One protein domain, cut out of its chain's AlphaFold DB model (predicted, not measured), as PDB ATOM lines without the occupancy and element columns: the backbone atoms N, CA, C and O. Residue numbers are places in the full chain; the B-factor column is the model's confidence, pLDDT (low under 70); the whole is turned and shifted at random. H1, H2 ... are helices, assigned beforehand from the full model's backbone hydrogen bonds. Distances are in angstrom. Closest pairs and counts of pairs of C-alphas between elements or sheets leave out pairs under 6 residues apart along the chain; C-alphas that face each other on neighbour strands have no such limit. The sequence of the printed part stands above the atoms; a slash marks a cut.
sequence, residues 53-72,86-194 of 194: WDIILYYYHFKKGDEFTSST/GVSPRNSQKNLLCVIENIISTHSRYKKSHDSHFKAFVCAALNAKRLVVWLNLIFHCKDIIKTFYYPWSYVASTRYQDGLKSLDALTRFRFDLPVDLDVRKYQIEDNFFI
ATOM      1  N   TRP A  53      19.404 -29.551  -3.747       90.62
ATOM      2  CA  TRP A  53      18.338 -30.262  -3.030       90.62
ATOM      3  C   TRP A  53      18.865 -31.258  -1.988       90.62
ATOM      4  O   TRP A  53      18.276 -31.355  -0.917       90.62
ATOM      5  N   ASP A  54      19.993 -31.931  -2.236       89.00
ATOM      6  CA  ASP A  54      20.592 -32.873  -1.275       89.00
ATOM      7  C   ASP A  54      20.993 -32.164   0.022       89.00
ATOM      8  O   ASP A  54      20.813 -32.687   1.123       89.00
ATOM      9  N   ILE A  55      21.467 -30.924  -0.104       90.94
ATOM     10  CA  ILE A  55      21.816 -30.055   1.024       90.94
ATOM     11  C   ILE A  55      20.557 -29.701   1.833       90.94
ATOM     12  O   ILE A  55      20.570 -29.750   3.065       90.94
ATOM     13  N   ILE A  56      19.454 -29.378   1.148       91.12
ATOM     14  CA  ILE A  56      18.159 -29.064   1.776       91.12
ATOM     15  C   ILE A  56      17.588 -30.298   2.488       91.12
ATOM     16  O   ILE A  56      17.134 -30.191   3.629       91.12
ATOM     17  N   LEU A  57      17.651 -31.471   1.854       89.56
ATOM     18  CA  LEU A  57      17.225 -32.737   2.450       89.56
ATOM     19  C   LEU A  57      18.046 -33.072   3.693       89.56
ATOM     20  O   LEU A  57      17.473 -33.410   4.729       89.56
ATOM     21  N   TYR A  58      19.371 -32.928   3.631       89.25
ATOM     22  CA  TYR A  58      20.212 -33.145   4.801       89.25
ATOM     23  C   TYR A  58      19.836 -32.194   5.939       89.25
ATOM     24  O   TYR A  58      19.691 -32.644   7.072       89.25
ATOM     25  N   TYR A  59      19.626 -30.902   5.655       90.00
ATOM     26  CA  TYR A  59      19.183 -29.941   6.670       90.00
ATOM     27  C   TYR A  59      17.864 -30.379   7.317       90.00
ATOM     28  O   TYR A  59      17.733 -30.364   8.541       90.00
ATOM     29  N   TYR A  60      16.900 -30.804   6.499       88.56
ATOM     30  CA  TYR A  60      15.603 -31.285   6.955       88.56
ATOM     31  C   TYR A  60      15.723 -32.517   7.860       88.56
ATOM     32  O   TYR A  60      15.162 -32.521   8.955       88.56
ATOM     33  N   HIS A  61      16.491 -33.531   7.454       85.81
ATOM     34  CA  HIS A  61      16.706 -34.733   8.262       85.81
ATOM     35  C   HIS A  61      17.488 -34.441   9.540       85.81
ATOM     36  O   HIS A  61      17.117 -34.934  10.600       85.81
ATOM     37  N   PHE A  62      18.518 -33.597   9.468       84.56
ATOM     38  CA  PHE A  62      19.293 -33.168  10.627       84.56
ATOM     39  C   PHE A  62      18.408 -32.461  11.662       84.56
ATOM     40  O   PHE A  62      18.435 -32.799  12.844       84.56
ATOM     41  N   LYS A  63      17.555 -31.527  11.221       83.38
ATOM     42  CA  LYS A  63      16.635 -30.808  12.112       83.38
ATOM     43  C   LYS A  63      15.477 -31.657  12.623       83.38
ATOM     44  O   LYS A  63      15.089 -31.486  13.773       83.38
ATOM     45  N   LYS A  64      14.953 -32.591  11.828       72.81
ATOM     46  CA  LYS A  64      13.965 -33.562  12.322       72.81
ATOM     47  C   LYS A  64      14.567 -34.583  13.286       72.81
ATOM     48  O   LYS A  64      13.872 -35.004  14.202       72.81
ATOM     49  N   GLY A  65      15.834 -34.955  13.105       57.59
ATOM     50  CA  GLY A  65      16.575 -35.793  14.050       57.59
ATOM     51  C   GLY A  65      16.719 -35.116  15.414       57.59
ATOM     52  O   GLY A  65      16.462 -35.744  16.434       57.59
ATOM     53  N   ASP A  66      17.013 -33.814  15.421       56.47
ATOM     54  CA  ASP A  66      17.034 -32.974  16.628       56.47
ATOM     55  C   ASP A  66      15.631 -32.880  17.282       56.47
ATOM     56  O   ASP A  66      15.474 -33.040  18.494       56.47
ATOM     57  N   GLU A  67      14.572 -32.725  16.474       56.34
ATOM     58  CA  GLU A  67      13.177 -32.677  16.945       56.34
ATOM     59  C   GLU A  67      12.585 -34.028  17.375       56.34
ATOM     60  O   GLU A  67      11.607 -34.013  18.123       56.34
ATOM     61  N   PHE A  68      13.132 -35.187  16.996       47.88
ATOM     62  CA  PHE A  68      12.641 -36.481  17.504       47.88
ATOM     63  C   PHE A  68      12.792 -36.571  19.034       47.88
ATOM     64  O   PHE A  68      11.936 -37.136  19.711       47.88
ATOM     65  N   THR A  69      13.793 -35.879  19.585       43.97
ATOM     66  CA  THR A  69      14.008 -35.678  21.027       43.97
ATOM     67  C   THR A  69      13.011 -34.685  21.659       43.97
ATOM     68  O   THR A  69      12.793 -34.712  22.865       43.97
ATOM     69  N   SER A  70      12.357 -33.820  20.863       45.25
ATOM     70  CA  SER A  70      11.418 -32.765  21.310       45.25
ATOM     71  C   SER A  70       9.940 -33.008  20.915       45.25
ATOM     72  O   SER A  70       9.054 -32.264  21.352       45.25
ATOM     73  N   SER A  71       9.660 -34.022  20.090       47.97
ATOM     74  CA  SER A  71       8.377 -34.302  19.416       47.97
ATOM     75  C   SER A  71       7.228 -34.675  20.362       47.97
ATOM     76  O   SER A  71       6.059 -34.460  20.034       47.97
ATOM     77  N   THR A  72       7.526 -35.137  21.579       43.84
ATOM     78  CA  THR A  72       6.495 -35.476  22.574       43.84
ATOM     79  C   THR A  72       5.656 -34.261  22.993       43.84
ATOM     80  O   THR A  72       4.479 -34.409  23.298       43.84
ATOM     81  N   GLY A  86       3.682 -14.681  13.551       47.00
ATOM     82  CA  GLY A  86       4.887 -14.028  14.046       47.00
ATOM     83  C   GLY A  86       6.104 -14.350  13.194       47.00
ATOM     84  O   GLY A  86       6.381 -15.514  12.893       47.00
ATOM     85  N   VAL A  87       6.880 -13.329  12.826       50.97
ATOM     86  CA  VAL A  87       8.200 -13.463  12.181       50.97
ATOM     87  C   VAL A  87       9.236 -13.898  13.229       50.97
ATOM     88  O   VAL A  87      10.261 -13.266  13.434       50.97
ATOM     89  N   SER A  88       8.954 -14.976  13.962       58.50
ATOM     90  CA  SER A  88       9.921 -15.571  14.883       58.50
ATOM     91  C   SER A  88      10.830 -16.538  14.112       58.50
ATOM     92  O   SER A  88      10.330 -17.299  13.270       58.50
ATOM     93  N   PRO A  89      12.146 -16.584  14.393       57.91
ATOM     94  CA  PRO A  89      13.061 -17.555  13.788       57.91
ATOM     95  C   PRO A  89      12.591 -19.007  13.963       57.91
ATOM     96  O   PRO A  89      12.654 -19.796  13.021       57.91
ATOM     97  N   ARG A  90      12.017 -19.338  15.133       62.88
ATOM     98  CA  ARG A  90      11.446 -20.669  15.410       62.88
ATOM     99  C   ARG A  90      10.249 -20.984  14.512       62.88
ATOM    100  O   ARG A  90      10.113 -22.115  14.059       62.88
ATOM    101  N   ASN A  91       9.412 -19.990  14.217       70.94
ATOM    102  CA  ASN A  91       8.276 -20.160  13.314       70.94
ATOM    103  C   ASN A  91       8.733 -20.339  11.857       70.94
ATOM    104  O   ASN A  91       8.252 -21.217  11.146       70.94
ATOM    105  N   SER A  92       9.737 -19.567  11.434       78.81
ATOM    106  CA  SER A  92      10.293 -19.657  10.077       78.81
ATOM    107  C   SER A  92      10.955 -21.012   9.808       78.81
ATOM    108  O   SER A  92      10.786 -21.554   8.720       78.81
ATOM    109  N   GLN A  93      11.641 -21.588  10.803       84.19
ATOM    110  CA  GLN A  93      12.199 -22.939  10.710       84.19
ATOM    111  C   GLN A  93      11.102 -24.008  10.608       84.19
ATOM    112  O   GLN A  93      11.170 -24.859   9.728       84.19
ATOM    113  N   LYS A  94      10.070 -23.961  11.461       81.75
ATOM    114  CA  LYS A  94       8.954 -24.923  11.385       81.75
ATOM    115  C   LYS A  94       8.234 -24.860  10.039       81.75
ATOM    116  O   LYS A  94       7.944 -25.893   9.442       81.75
ATOM    117  N   ASN A  95       7.988 -23.648   9.546       85.00
ATOM    118  CA  ASN A  95       7.362 -23.423   8.250       85.00
ATOM    119  C   ASN A  95       8.236 -23.953   7.095       85.00
ATOM    120  O   ASN A  95       7.720 -24.657   6.232       85.00
ATOM    121  N   LEU A  96       9.556 -23.729   7.138       87.50
ATOM    122  CA  LEU A  96      10.520 -24.322   6.202       87.50
ATOM    123  C   LEU A  96      10.447 -25.858   6.197       87.50
ATOM    124  O   LEU A  96      10.310 -26.462   5.135       87.50
ATOM    125  N   LEU A  97      10.500 -26.496   7.371       86.94
ATOM    126  CA  LEU A  97      10.459 -27.959   7.480       86.94
ATOM    127  C   LEU A  97       9.142 -28.541   6.950       86.94
ATOM    128  O   LEU A  97       9.164 -29.549   6.248       86.94
ATOM    129  N   CYS A  98       8.011 -27.889   7.235       84.44
ATOM    130  CA  CYS A  98       6.705 -28.296   6.720       84.44
ATOM    131  C   CYS A  98       6.628 -28.183   5.189       84.44
ATOM    132  O   CYS A  98       6.110 -29.080   4.530       84.44
ATOM    133  N   VAL A  99       7.171 -27.108   4.610       87.00
ATOM    134  CA  VAL A  99       7.193 -26.920   3.152       87.00
ATOM    135  C   VAL A  99       8.072 -27.969   2.472       87.00
ATOM    136  O   VAL A  99       7.652 -28.542   1.468       87.00
ATOM    137  N   ILE A 100       9.248 -28.276   3.028       87.75
ATOM    138  CA  ILE A 100      10.114 -29.344   2.506       87.75
ATOM    139  C   ILE A 100       9.391 -30.696   2.563       87.75
ATOM    140  O   ILE A 100       9.370 -31.414   1.567       87.75
ATOM    141  N   GLU A 101       8.743 -31.023   3.684       84.75
ATOM    142  CA  GLU A 101       7.953 -32.252   3.839       84.75
ATOM    143  C   GLU A 101       6.823 -32.356   2.805       84.75
ATOM    144  O   GLU A 101       6.639 -33.409   2.194       84.75
ATOM    145  N   ASN A 102       6.112 -31.255   2.549       81.94
ATOM    146  CA  ASN A 102       5.070 -31.198   1.524       81.94
ATOM    147  C   ASN A 102       5.637 -31.386   0.109       81.94
ATOM    148  O   ASN A 102       5.038 -32.078  -0.711       81.94
ATOM    149  N   ILE A 103       6.799 -30.806  -0.199       85.06
ATOM    150  CA  ILE A 103       7.451 -30.988  -1.502       85.06
ATOM    151  C   ILE A 103       7.890 -32.442  -1.673       85.06
ATOM    152  O   ILE A 103       7.588 -33.039  -2.703       85.06
ATOM    153  N   ILE A 104       8.522 -33.040  -0.658       82.94
ATOM    154  CA  ILE A 104       8.898 -34.460  -0.671       82.94
ATOM    155  C   ILE A 104       7.652 -35.322  -0.902       82.94
ATOM    156  O   ILE A 104       7.657 -36.154  -1.806       82.94
ATOM    157  N   SER A 105       6.569 -35.121  -0.149       77.12
ATOM    158  CA  SER A 105       5.374 -35.971  -0.245       77.12
ATOM    159  C   SER A 105       4.630 -35.838  -1.578       77.12
ATOM    160  O   SER A 105       4.089 -36.826  -2.073       77.12
ATOM    161  N   THR A 106       4.628 -34.648  -2.184       74.38
ATOM    162  CA  THR A 106       3.965 -34.388  -3.473       74.38
ATOM    163  C   THR A 106       4.804 -34.822  -4.672       74.38
ATOM    164  O   THR A 106       4.260 -35.377  -5.622       74.38
ATOM    165  N   HIS A 107       6.124 -34.615  -4.640       72.38
ATOM    166  CA  HIS A 107       7.007 -34.861  -5.785       72.38
ATOM    167  C   HIS A 107       7.638 -36.263  -5.780       72.38
ATOM    168  O   HIS A 107       7.902 -36.809  -6.855       72.38
ATOM    169  N   SER A 108       7.798 -36.901  -4.610       61.59
ATOM    170  CA  SER A 108       8.285 -38.293  -4.529       61.59
ATOM    171  C   SER A 108       7.291 -39.287  -5.128       61.59
ATOM    172  O   SER A 108       7.704 -40.312  -5.665       61.59
ATOM    173  N   ARG A 109       5.990 -38.958  -5.120       55.97
ATOM    174  CA  ARG A 109       4.940 -39.771  -5.760       55.97
ATOM    175  C   ARG A 109       5.149 -39.953  -7.269       55.97
ATOM    176  O   ARG A 109       4.630 -40.910  -7.823       55.97
ATOM    177  N   TYR A 110       5.946 -39.091  -7.908       51.78
ATOM    178  CA  TYR A 110       6.151 -39.077  -9.360       51.78
ATOM    179  C   TYR A 110       7.623 -39.243  -9.783       51.78
ATOM    180  O   TYR A 110       7.988 -38.805 -10.873       51.78
ATOM    181  N   LYS A 111       8.490 -39.821  -8.928       55.84
ATOM    182  CA  LYS A 111       9.928 -40.072  -9.213       55.84
ATOM    183  C   LYS A 111      10.677 -38.853  -9.790       55.84
ATOM    184  O   LYS A 111      11.481 -38.974 -10.714       55.84
ATOM    185  N   LYS A 112      10.388 -37.650  -9.286       62.50
ATOM    186  CA  LYS A 112      10.939 -36.404  -9.842       62.50
ATOM    187  C   LYS A 112      12.422 -36.232  -9.532       62.50
ATOM    188  O   LYS A 112      12.886 -36.609  -8.461       62.50
ATOM    189  N   SER A 113      13.145 -35.585 -10.446       79.31
ATOM    190  CA  SER A 113      14.560 -35.256 -10.253       79.31
ATOM    191  C   SER A 113      14.757 -34.289  -9.078       79.31
ATOM    192  O   SER A 113      13.850 -33.543  -8.688       79.31
ATOM    193  N   HIS A 114      15.965 -34.263  -8.513       83.19
ATOM    194  CA  HIS A 114      16.341 -33.296  -7.474       83.19
ATOM    195  C   HIS A 114      16.172 -31.840  -7.939       83.19
ATOM    196  O   HIS A 114      15.861 -30.959  -7.138       83.19
ATOM    197  N   ASP A 115      16.307 -31.588  -9.240       84.56
ATOM    198  CA  ASP A 115      16.099 -30.278  -9.853       84.56
ATOM    199  C   ASP A 115      14.627 -29.830  -9.814       84.56
ATOM    200  O   ASP A 115      14.339 -28.686  -9.458       84.56
ATOM    201  N   SER A 116      13.674 -30.734 -10.072       86.25
ATOM    202  CA  SER A 116      12.242 -30.435  -9.928       86.25
ATOM    203  C   SER A 116      11.869 -30.079  -8.492       86.25
ATOM    204  O   SER A 116      11.185 -29.078  -8.266       86.25
ATOM    205  N   HIS A 117      12.363 -30.847  -7.517       87.31
ATOM    206  CA  HIS A 117      12.135 -30.561  -6.101       87.31
ATOM    207  C   HIS A 117      12.723 -29.203  -5.700       87.31
ATOM    208  O   HIS A 117      12.067 -28.403  -5.032       87.31
ATOM    209  N   PHE A 118      13.936 -28.900  -6.168       91.06
ATOM    210  CA  PHE A 118      14.586 -27.622  -5.902       91.06
ATOM    211  C   PHE A 118      13.806 -26.439  -6.490       91.06
ATOM    212  O   PHE A 118      13.575 -25.438  -5.812       91.06
ATOM    213  N   LYS A 119      13.331 -26.552  -7.733       91.25
ATOM    214  CA  LYS A 119      12.505 -25.512  -8.364       91.25
ATOM    215  C   LYS A 119      11.179 -25.316  -7.633       91.25
ATOM    216  O   LYS A 119      10.753 -24.176  -7.451       91.25
ATOM    217  N   ALA A 120      10.535 -26.400  -7.200       89.31
ATOM    218  CA  ALA A 120       9.324 -26.341  -6.381       89.31
ATOM    219  C   ALA A 120       9.579 -25.605  -5.056       89.31
ATOM    220  O   ALA A 120       8.799 -24.734  -4.671       89.31
ATOM    221  N   PHE A 121      10.716 -25.877  -4.412       93.19
ATOM    222  CA  PHE A 121      11.142 -25.182  -3.201       93.19
ATOM    223  C   PHE A 121      11.321 -23.679  -3.408       93.19
ATOM    224  O   PHE A 121      10.768 -22.895  -2.640       93.19
ATOM    225  N   VAL A 122      12.023 -23.264  -4.467       92.94
ATOM    226  CA  VAL A 122      12.210 -21.837  -4.780       92.94
ATOM    227  C   VAL A 122      10.863 -21.150  -5.027       92.94
ATOM    228  O   VAL A 122      10.624 -20.077  -4.473       92.94
ATOM    229  N   CYS A 123       9.951 -21.777  -5.782       89.50
ATOM    230  CA  CYS A 123       8.596 -21.252  -5.979       89.50
ATOM    231  C   CYS A 123       7.845 -21.087  -4.648       89.50
ATOM    232  O   CYS A 123       7.307 -20.016  -4.374       89.50
ATOM    233  N   ALA A 124       7.839 -22.119  -3.798       88.38
ATOM    234  CA  ALA A 124       7.148 -22.083  -2.509       88.38
ATOM    235  C   ALA A 124       7.712 -20.990  -1.586       88.38
ATOM    236  O   ALA A 124       6.962 -20.272  -0.926       88.38
ATOM    237  N   ALA A 125       9.033 -20.821  -1.582       90.06
ATOM    238  CA  ALA A 125       9.714 -19.828  -0.766       90.06
ATOM    239  C   ALA A 125       9.439 -18.385  -1.218       90.06
ATOM    240  O   ALA A 125       9.312 -17.488  -0.378       90.06
ATOM    241  N   LEU A 126       9.325 -18.158  -2.531       89.25
ATOM    242  CA  LEU A 126       8.937 -16.866  -3.102       89.25
ATOM    243  C   LEU A 126       7.473 -16.534  -2.806       89.25
ATOM    244  O   LEU A 126       7.189 -15.420  -2.370       89.25
ATOM    245  N   ASN A 127       6.567 -17.503  -2.952       88.06
ATOM    246  CA  ASN A 127       5.154 -17.328  -2.599       88.06
ATOM    247  C   ASN A 127       4.992 -16.979  -1.110       88.06
ATOM    248  O   ASN A 127       4.218 -16.096  -0.753       88.06
ATOM    249  N   ALA A 128       5.780 -17.620  -0.241       85.56
ATOM    250  CA  ALA A 128       5.792 -17.344   1.193       85.56
ATOM    251  C   ALA A 128       6.539 -16.052   1.579       85.56
ATOM    252  O   ALA A 128       6.529 -15.693   2.756       85.56
ATOM    253  N   LYS A 129       7.213 -15.372   0.635       89.06
ATOM    254  CA  LYS A 129       8.118 -14.227   0.882       89.06
ATOM    255  C   LYS A 129       9.211 -14.529   1.915       89.06
ATOM    256  O   LYS A 129       9.604 -13.672   2.703       89.06
ATOM    257  N   ARG A 130       9.684 -15.776   1.947       89.00
ATOM    258  CA  ARG A 130      10.637 -16.277   2.953       89.00
ATOM    259  C   ARG A 130      11.897 -16.887   2.352       89.00
ATOM    260  O   ARG A 130      12.701 -17.432   3.100       89.00
ATOM    261  N   LEU A 131      12.111 -16.754   1.041       90.69
ATOM    262  CA  LEU A 131      13.286 -17.300   0.351       90.69
ATOM    263  C   LEU A 131      14.603 -16.928   1.039       90.69
ATOM    264  O   LEU A 131      15.377 -17.818   1.383       90.69
ATOM    265  N   VAL A 132      14.823 -15.639   1.308       91.06
ATOM    266  CA  VAL A 132      16.037 -15.170   1.989       91.06
ATOM    267  C   VAL A 132      16.153 -15.785   3.379       91.06
ATOM    268  O   VAL A 132      17.180 -16.369   3.707       91.06
ATOM    269  N   VAL A 133      15.084 -15.720   4.176       90.56
ATOM    270  CA  VAL A 133      15.053 -16.244   5.551       90.56
ATOM    271  C   VAL A 133      15.381 -17.739   5.590       90.56
ATOM    272  O   VAL A 133      16.172 -18.177   6.422       90.56
ATOM    273  N   TRP A 134      14.803 -18.531   4.687       92.62
ATOM    274  CA  TRP A 134      15.013 -19.976   4.637       92.62
ATOM    275  C   TRP A 134      16.416 -20.357   4.177       92.62
ATOM    276  O   TRP A 134      17.049 -21.202   4.808       92.62
ATOM    277  N   LEU A 135      16.932 -19.713   3.129       91.69
ATOM    278  CA  LEU A 135      18.316 -19.914   2.700       91.69
ATOM    279  C   LEU A 135      19.294 -19.534   3.818       91.69
ATOM    280  O   LEU A 135      20.258 -20.254   4.074       91.69
ATOM    281  N   ASN A 136      18.998 -18.459   4.552       91.12
ATOM    282  CA  ASN A 136      19.810 -18.019   5.679       91.12
ATOM    283  C   ASN A 136      19.873 -19.083   6.788       91.12
ATOM    284  O   ASN A 136      20.957 -19.401   7.277       91.12
ATOM    285  N   LEU A 137      18.732 -19.696   7.132       90.44
ATOM    286  CA  LEU A 137      18.657 -20.797   8.102       90.44
ATOM    287  C   LEU A 137      19.503 -22.010   7.686       90.44
ATOM    288  O   LEU A 137      20.143 -22.631   8.539       90.44
ATOM    289  N   ILE A 138      19.519 -22.338   6.391       91.12
ATOM    290  CA  ILE A 138      20.283 -23.469   5.854       91.12
ATOM    291  C   ILE A 138      21.788 -23.164   5.892       91.12
ATOM    292  O   ILE A 138      22.556 -23.949   6.449       91.12
ATOM    293  N   PHE A 139      22.229 -22.012   5.373       89.44
ATOM    294  CA  PHE A 139      23.660 -21.677   5.288       89.44
ATOM    295  C   PHE A 139      24.301 -21.298   6.631       89.44
ATOM    296  O   PHE A 139      25.523 -21.390   6.787       89.44
ATOM    297  N   HIS A 140      23.507 -20.924   7.635       89.50
ATOM    298  CA  HIS A 140      24.004 -20.712   8.999       89.50
ATOM    299  C   HIS A 140      24.142 -22.011   9.802       89.50
ATOM    300  O   HIS A 140      24.781 -22.017  10.858       89.50
ATOM    301  N   CYS A 141      23.625 -23.137   9.301       89.50
ATOM    302  CA  CYS A 141      23.839 -24.433   9.931       89.50
ATOM    303  C   CYS A 141      25.312 -24.853   9.801       89.50
ATOM    304  O   CYS A 141      25.826 -25.094   8.707       89.50
ATOM    305  N   LYS A 142      26.020 -24.928  10.935       89.75
ATOM    306  CA  LYS A 142      27.448 -25.285  10.966       89.75
ATOM    307  C   LYS A 142      27.694 -26.693  10.415       89.75
ATOM    308  O   LYS A 142      28.677 -26.882   9.703       89.75
ATOM    309  N   ASP A 143      26.800 -27.636  10.694       88.88
ATOM    310  CA  ASP A 143      26.909 -29.027  10.243       88.88
ATOM    311  C   ASP A 143      26.788 -29.156   8.728       88.88
ATOM    312  O   ASP A 143      27.602 -29.844   8.115       88.88
ATOM    313  N   ILE A 144      25.871 -28.408   8.103       90.62
ATOM    314  CA  ILE A 144      25.778 -28.312   6.638       90.62
ATOM    315  C   ILE A 144      27.113 -27.866   6.046       90.62
ATOM    316  O   ILE A 144      27.624 -28.471   5.108       90.62
ATOM    317  N   ILE A 145      27.705 -26.823   6.617       91.19
ATOM    318  CA  ILE A 145      28.893 -26.178   6.052       91.19
ATOM    319  C   ILE A 145      30.107 -27.090   6.183       91.19
ATOM    320  O   ILE A 145      30.834 -27.292   5.215       91.19
ATOM    321  N   LYS A 146      30.278 -27.722   7.346       89.44
ATOM    322  CA  LYS A 146      31.333 -28.717   7.567       89.44
ATOM    323  C   LYS A 146      31.178 -29.932   6.648       89.44
ATOM    324  O   LYS A 146      32.171 -30.417   6.098       89.44
ATOM    325  N   THR A 147      29.948 -30.411   6.479       88.12
ATOM    326  CA  THR A 147      29.652 -31.648   5.744       88.12
ATOM    327  C   THR A 147      29.788 -31.463   4.239       88.12
ATOM    328  O   THR A 147      30.437 -32.277   3.590       88.12
ATOM    329  N   PHE A 148      29.211 -30.396   3.685       88.75
ATOM    330  CA  PHE A 148      29.051 -30.260   2.238       88.75
ATOM    331  C   PHE A 148      30.056 -29.343   1.568       88.75
ATOM    332  O   PHE A 148      30.230 -29.478   0.367       88.75
ATOM    333  N   TYR A 149      30.725 -28.441   2.283       90.44
ATOM    334  CA  TYR A 149      31.498 -27.381   1.641       90.44
ATOM    335  C   TYR A 149      32.984 -27.446   1.982       90.44
ATOM    336  O   TYR A 149      33.380 -27.768   3.107       90.44
ATOM    337  N   TYR A 150      33.827 -27.115   1.005       89.50
ATOM    338  CA  TYR A 150      35.228 -26.800   1.264       89.50
ATOM    339  C   TYR A 150      35.359 -25.415   1.925       89.50
ATOM    340  O   TYR A 150      34.534 -24.534   1.660       89.50
ATOM    341  N   PRO A 151      36.401 -25.173   2.746       87.31
ATOM    342  CA  PRO A 151      36.595 -23.886   3.423       87.31
ATOM    343  C   PRO A 151      36.705 -22.680   2.476       87.31
ATOM    344  O   PRO A 151      36.268 -21.592   2.833       87.31
ATOM    345  N   TRP A 152      37.236 -22.878   1.264       88.50
ATOM    346  CA  TRP A 152      37.352 -21.841   0.228       88.50
ATOM    347  C   TRP A 152      36.038 -21.555  -0.510       88.50
ATOM    348  O   TRP A 152      35.960 -20.608  -1.289       88.50
ATOM    349  N   SER A 153      34.999 -22.371  -0.307       88.62
ATOM    350  CA  SER A 153      33.723 -22.170  -0.988       88.62
ATOM    351  C   SER A 153      33.102 -20.825  -0.606       88.62
ATOM    352  O   SER A 153      33.223 -20.347   0.529       88.62
ATOM    353  N   TYR A 154      32.382 -20.225  -1.553       85.00
ATOM    354  CA  TYR A 154      31.683 -18.959  -1.339       85.00
ATOM    355  C   TYR A 154      30.706 -19.030  -0.155       85.00
ATOM    356  O   TYR A 154      30.659 -18.126   0.676       85.00
ATOM    357  N   VAL A 155      29.972 -20.140  -0.024       86.75
ATOM    358  CA  VAL A 155      29.018 -20.349   1.073       86.75
ATOM    359  C   VAL A 155      29.731 -20.499   2.424       86.75
ATOM    360  O   VAL A 155      29.264 -19.938   3.415       86.75
ATOM    361  N   ALA A 156      30.870 -21.200   2.495       87.19
ATOM    362  CA  ALA A 156      31.620 -21.352   3.747       87.19
ATOM    363  C   ALA A 156      32.260 -20.036   4.221       87.19
ATOM    364  O   ALA A 156      32.244 -19.754   5.421       87.19
ATOM    365  N   SER A 157      32.784 -19.242   3.284       84.81
ATOM    366  CA  SER A 157      33.498 -17.987   3.555       84.81
ATOM    367  C   SER A 157      32.563 -16.814   3.855       84.81
ATOM    368  O   SER A 157      32.764 -16.108   4.839       84.81
ATOM    369  N   THR A 158      31.513 -16.623   3.052       83.69
ATOM    370  CA  THR A 158      30.642 -15.430   3.129       83.69
ATOM    371  C   THR A 158      29.264 -15.701   3.721       83.69
ATOM    372  O   THR A 158      28.486 -14.770   3.926       83.69
ATOM    373  N   ARG A 159      28.908 -16.975   3.945       80.19
ATOM    374  CA  ARG A 159      27.545 -17.392   4.335       80.19
ATOM    375  C   ARG A 159      26.461 -16.897   3.388       80.19
ATOM    376  O   ARG A 159      25.305 -16.777   3.784       80.19
ATOM    377  N   TYR A 160      26.835 -16.649   2.133       80.12
ATOM    378  CA  TYR A 160      25.932 -16.215   1.081       80.12
ATOM    379  C   TYR A 160      25.307 -14.824   1.309       80.12
ATOM    380  O   TYR A 160      24.282 -14.501   0.717       80.12
ATOM    381  N   GLN A 161      25.904 -13.976   2.155       82.81
ATOM    382  CA  GLN A 161      25.269 -12.722   2.575       82.81
ATOM    383  C   GLN A 161      24.975 -11.751   1.422       82.81
ATOM    384  O   GLN A 161      23.899 -11.157   1.404       82.81
ATOM    385  N   ASP A 162      25.865 -11.605   0.441       84.19
ATOM    386  CA  ASP A 162      25.654 -10.632  -0.644       84.19
ATOM    387  C   ASP A 162      24.618 -11.110  -1.670       84.19
ATOM    388  O   ASP A 162      23.771 -10.333  -2.129       84.19
ATOM    389  N   GLY A 163      24.602 -12.417  -1.952       82.56
ATOM    390  CA  GLY A 163      23.535 -13.047  -2.728       82.56
ATOM    391  C   GLY A 163      22.178 -12.906  -2.036       82.56
ATOM    392  O   GLY A 163      21.195 -12.519  -2.665       82.56
ATOM    393  N   LEU A 164      22.123 -13.128  -0.718       85.25
ATOM    394  CA  LEU A 164      20.904 -12.964   0.080       85.25
ATOM    395  C   LEU A 164      20.393 -11.519   0.096       85.25
ATOM    396  O   LEU A 164      19.188 -11.321  -0.042       85.25
ATOM    397  N   LYS A 165      21.277 -10.517   0.194       87.94
ATOM    398  CA  LYS A 165      20.894  -9.096   0.080       87.94
ATOM    399  C   LYS A 165      20.246  -8.797  -1.271       87.94
ATOM    400  O   LYS A 165      19.216  -8.132  -1.325       87.94
ATOM    401  N   SER A 166      20.812  -9.326  -2.355       87.31
ATOM    402  CA  SER A 166      20.250  -9.153  -3.702       87.31
ATOM    403  C   SER A 166      18.870  -9.811  -3.831       87.31
ATOM    404  O   SER A 166      17.965  -9.260  -4.456       87.31
ATOM    405  N   LEU A 167      18.681 -10.969  -3.189       88.44
ATOM    406  CA  LEU A 167      17.402 -11.681  -3.151       88.44
ATOM    407  C   LEU A 167      16.353 -11.004  -2.259       88.44
ATOM    408  O   LEU A 167      15.162 -11.219  -2.477       88.44
ATOM    409  N   ASP A 168      16.748 -10.176  -1.292       88.50
ATOM    410  CA  ASP A 168      15.801  -9.491  -0.403       88.50
ATOM    411  C   ASP A 168      14.926  -8.475  -1.147       88.50
ATOM    412  O   ASP A 168      13.751  -8.280  -0.827       88.50
ATOM    413  N   ALA A 169      15.432  -7.938  -2.260       89.19
ATOM    414  CA  ALA A 169      14.636  -7.147  -3.190       89.19
ATOM    415  C   ALA A 169      13.428  -7.918  -3.759       89.19
ATOM    416  O   ALA A 169      12.490  -7.285  -4.243       89.19
ATOM    417  N   LEU A 170      13.412  -9.257  -3.704       86.62
ATOM    418  CA  LEU A 170      12.274 -10.070  -4.139       86.62
ATOM    419  C   LEU A 170      11.157 -10.142  -3.086       86.62
ATOM    420  O   LEU A 170       9.995 -10.312  -3.451       86.62
ATOM    421  N   THR A 171      11.468  -9.941  -1.801       86.19
ATOM    422  CA  THR A 171      10.519 -10.040  -0.674       86.19
ATOM    423  C   THR A 171       9.337  -9.064  -0.814       86.19
ATOM    424  O   THR A 171       8.201  -9.358  -0.411       86.19
ATOM    425  N   ARG A 172       9.564  -7.902  -1.444       85.56
ATOM    426  CA  ARG A 172       8.526  -6.881  -1.685       85.56
ATOM    427  C   ARG A 172       7.443  -7.344  -2.662       85.56
ATOM    428  O   ARG A 172       6.277  -6.991  -2.490       85.56
ATOM    429  N   PHE A 173       7.780  -8.200  -3.624       85.38
ATOM    430  CA  PHE A 173       6.828  -8.672  -4.627       85.38
ATOM    431  C   PHE A 173       5.928  -9.783  -4.073       85.38
ATOM    432  O   PHE A 173       6.269 -10.475  -3.112       85.38
ATOM    433  N   ARG A 174       4.718  -9.909  -4.626       83.81
ATOM    434  CA  ARG A 174       3.805 -11.024  -4.342       83.81
ATOM    435  C   ARG A 174       3.871 -11.986  -5.516       83.81
ATOM    436  O   ARG A 174       3.600 -11.587  -6.642       83.81
ATOM    437  N   PHE A 175       4.248 -13.222  -5.228       85.88
ATOM    438  CA  PHE A 175       4.329 -14.291  -6.210       85.88
ATOM    439  C   PHE A 175       3.164 -15.258  -6.013       85.88
ATOM    440  O   PHE A 175       2.790 -15.550  -4.879       85.88
ATOM    441  N   ASP A 176       2.624 -15.744  -7.126       84.94
ATOM    442  CA  ASP A 176       1.681 -16.862  -7.172       84.94
ATOM    443  C   ASP A 176       2.207 -17.888  -8.180       84.94
ATOM    444  O   ASP A 176       1.781 -17.982  -9.334       84.94
ATOM    445  N   LEU A 177       3.289 -18.558  -7.783       84.62
ATOM    446  CA  LEU A 177       4.000 -19.511  -8.620       84.62
ATOM    447  C   LEU A 177       3.497 -20.927  -8.339       84.62
ATOM    448  O   LEU A 177       3.545 -21.372  -7.190       84.62
ATOM    449  N   PRO A 178       3.105 -21.692  -9.364       79.56
ATOM    450  CA  PRO A 178       2.693 -23.068  -9.157       79.56
ATOM    451  C   PRO A 178       3.896 -23.936  -8.752       79.56
ATOM    452  O   PRO A 178       4.880 -24.090  -9.484       79.56
ATOM    453  N   VAL A 179       3.820 -24.471  -7.532       75.62
ATOM    454  CA  VAL A 179       4.840 -25.333  -6.903       75.62
ATOM    455  C   VAL A 179       4.846 -26.722  -7.546       75.62
ATOM    456  O   VAL A 179       5.877 -27.376  -7.620       75.62
ATOM    457  N   ASP A 180       3.705 -27.127  -8.088       71.31
ATOM    458  CA  ASP A 180       3.383 -28.434  -8.649       71.31
ATOM    459  C   ASP A 180       3.401 -28.457 -10.188       71.31
ATOM    460  O   ASP A 180       2.867 -29.375 -10.803       71.31
ATOM    461  N   LEU A 181       4.031 -27.478 -10.849       62.44
ATOM    462  CA  LEU A 181       4.106 -27.424 -12.320       62.44
ATOM    463  C   LEU A 181       4.605 -28.717 -12.967       62.44
ATOM    464  O   LEU A 181       4.063 -29.147 -13.982       62.44
ATOM    465  N   ASP A 182       5.640 -29.328 -12.392       56.09
ATOM    466  CA  ASP A 182       6.222 -30.561 -12.933       56.09
ATOM    467  C   ASP A 182       5.382 -31.799 -12.577       56.09
ATOM    468  O   ASP A 182       5.568 -32.856 -13.180       56.09
ATOM    469  N   VAL A 183       4.464 -31.673 -11.612       57.34
ATOM    470  CA  VAL A 183       3.478 -32.699 -11.247       57.34
ATOM    471  C   VAL A 183       2.276 -32.622 -12.190       57.34
ATOM    472  O   VAL A 183       1.898 -33.636 -12.766       57.34
ATOM    473  N   ARG A 184       1.737 -31.419 -12.441       57.03
ATOM    474  CA  ARG A 184       0.601 -31.210 -13.359       57.03
ATOM    475  C   ARG A 184       0.917 -31.626 -14.790       57.03
ATOM    476  O   ARG A 184       0.082 -32.244 -15.431       57.03
ATOM    477  N   LYS A 185       2.121 -31.316 -15.288       55.59
ATOM    478  CA  LYS A 185       2.544 -31.744 -16.633       55.59
ATOM    479  C   LYS A 185       2.495 -33.262 -16.796       55.59
ATOM    480  O   LYS A 185       2.029 -33.734 -17.820       55.59
ATOM    481  N   TYR A 186       2.900 -33.999 -15.764       50.62
ATOM    482  CA  TYR A 186       2.918 -35.459 -15.809       50.62
ATOM    483  C   TYR A 186       1.544 -36.081 -15.581       50.62
ATOM    484  O   TYR A 186       1.229 -37.051 -16.243       50.62
ATOM    485  N   GLN A 187       0.691 -35.507 -14.725       52.84
ATOM    486  CA  GLN A 187      -0.707 -35.952 -14.630       52.84
ATOM    487  C   GLN A 187      -1.455 -35.795 -15.960       52.84
ATOM    488  O   GLN A 187      -2.311 -36.608 -16.286       52.84
ATOM    489  N   ILE A 188      -1.142 -34.743 -16.723       54.41
ATOM    490  CA  ILE A 188      -1.703 -34.558 -18.063       54.41
ATOM    491  C   ILE A 188      -1.145 -35.627 -19.008       54.41
ATOM    492  O   ILE A 188      -1.935 -36.265 -19.687       54.41
ATOM    493  N   GLU A 189       0.171 -35.863 -19.022       52.88
ATOM    494  CA  GLU A 189       0.792 -36.900 -19.864       52.88
ATOM    495  C   GLU A 189       0.286 -38.319 -19.540       52.88
ATOM    496  O   GLU A 189      -0.073 -39.036 -20.467       52.88
ATOM    497  N   ASP A 190       0.159 -38.703 -18.265       49.66
ATOM    498  CA  ASP A 190      -0.360 -40.023 -17.857       49.66
ATOM    499  C   ASP A 190      -1.829 -40.229 -18.280       49.66
ATOM    500  O   ASP A 190      -2.215 -41.332 -18.662       49.66
ATOM    501  N   ASN A 191      -2.647 -39.170 -18.285       47.19
ATOM    502  CA  ASN A 191      -4.046 -39.237 -18.725       47.19
ATOM    503  C   ASN A 191      -4.217 -39.317 -20.254       47.19
ATOM    504  O   ASN A 191      -5.325 -39.577 -20.713       47.19
ATOM    505  N   PHE A 192      -3.164 -39.082 -21.044       49.94
ATOM    506  CA  PHE A 192      -3.190 -39.280 -22.502       49.94
ATOM    507  C   PHE A 192      -2.833 -40.716 -22.920       49.94
ATOM    508  O   PHE A 192      -2.944 -41.044 -24.100       49.94
ATOM    509  N   PHE A 193      -2.426 -41.567 -21.975       46.97
ATOM    510  CA  PHE A 193      -2.123 -42.985 -22.202       46.97
ATOM    511  C   PHE A 193      -3.213 -43.938 -21.670       46.97
ATOM    512  O   PHE A 193      -2.940 -45.125 -21.486       46.97
ATOM    513  N   ILE A 194      -4.436 -43.439 -21.449       43.41
ATOM    514  CA  ILE A 194      -5.629 -44.241 -21.118       43.41
ATOM    515  C   ILE A 194      -6.662 -44.106 -22.234       43.41
ATOM    516  O   ILE A 194      -6.927 -42.954 -22.645       43.41
TER     517      ILE A 194
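What this domain is: This is residues 53 to 72 and 86 to 194 of the 194 residues of the protein "RUN domain containing protein" of Asbolus verrucosus (UniProt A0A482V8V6). A steeply crossed helical hairpin, H2 and H3, makes the core; H1 and H4 pack on it at steep or nearly perpendicular angles, and the short helices H5, H6 and H7 follow H4 in an arc to one side. A long link, residues 169 to 180, leads back from H7 to H8, and two ends stick out: residues 65 to 72 and residues 188 to 194. The printed part has 129 residues with eight named helices, H1 to H8 in order, and no named strand; the class is all helix, with mostly crossed packing. The whole is compact, with a radius of gyration of the C-alphas of 16.2 A and spans of 52 by 37 by 35 A.

How they stand to each other: The hub is H2, residues 89 to 110, which touches four helices. It forms a helical hairpin with H3, residues 114 to 127, running opposite ways at a steep tilt of 43 degrees; the closest C-alphas, of Ile 103 and His 117, are 6.6 A apart. H4, residues 131 to 139, touches H2 about perpendicular, at 87 degrees, with the C-alphas of Leu 96 and Trp 134 closest at 6.4 A. H1, residues 53 to 68, touches H3 with residues 53 to 54 alone, C-alphas 53 and 118 being closest at 5.4 A. H1 only just touches H2, with 3 pairs of C-alphas within 8 A, the closest those of Tyr 60 and Leu 97 at 6.1 A. H5, residues 142 to 148, touches H1 at a steep tilt of 41 degrees, with C-alphas 59 and 144 closest at 6.8 A. H6, residues 154 to 158, is near H5, with C-alphas 145 and 156 closest at 6.0 A. H7, residues 161 to 168, touches H4 at a shallow tilt of 23 degrees, opposite ways, with C-alphas 132 and 164 closest at 5.7 A. H8, residues 181 to 191, only just touches H2, with 3 pairs of C-alphas within 8 A, the closest those of His 107 and Val 183 at 6.9 A. Every O i to N i+4 pair is within hydrogen-bond range in H1, H3, H4, H5, H6 and H7; in H2 16 of 18 are, in H8 6 of 7.

Where its parts are: H2 is 32.4 A long from first to last C-alpha, H1 22.2 A, H3 20.1 A and H8 15.7 A. H1 begins at C-alpha 53, (18.338, -30.262, -3.030), and H8 ends at C-alpha 191, (-4.046, -39.237, -18.725).

The domain as a whole: The two C-alphas farthest apart, of Ser 157 and Ile 194, are 53.2 A apart. Residues 73 to 85 are not printed, and C-alphas 72 and 86 are 23.1 A apart across the cut. The link H7 to H8 is long. The model's confidence is under 70 at residues 65 to 72, 86 to 90, 108 to 112 and 181 to 194.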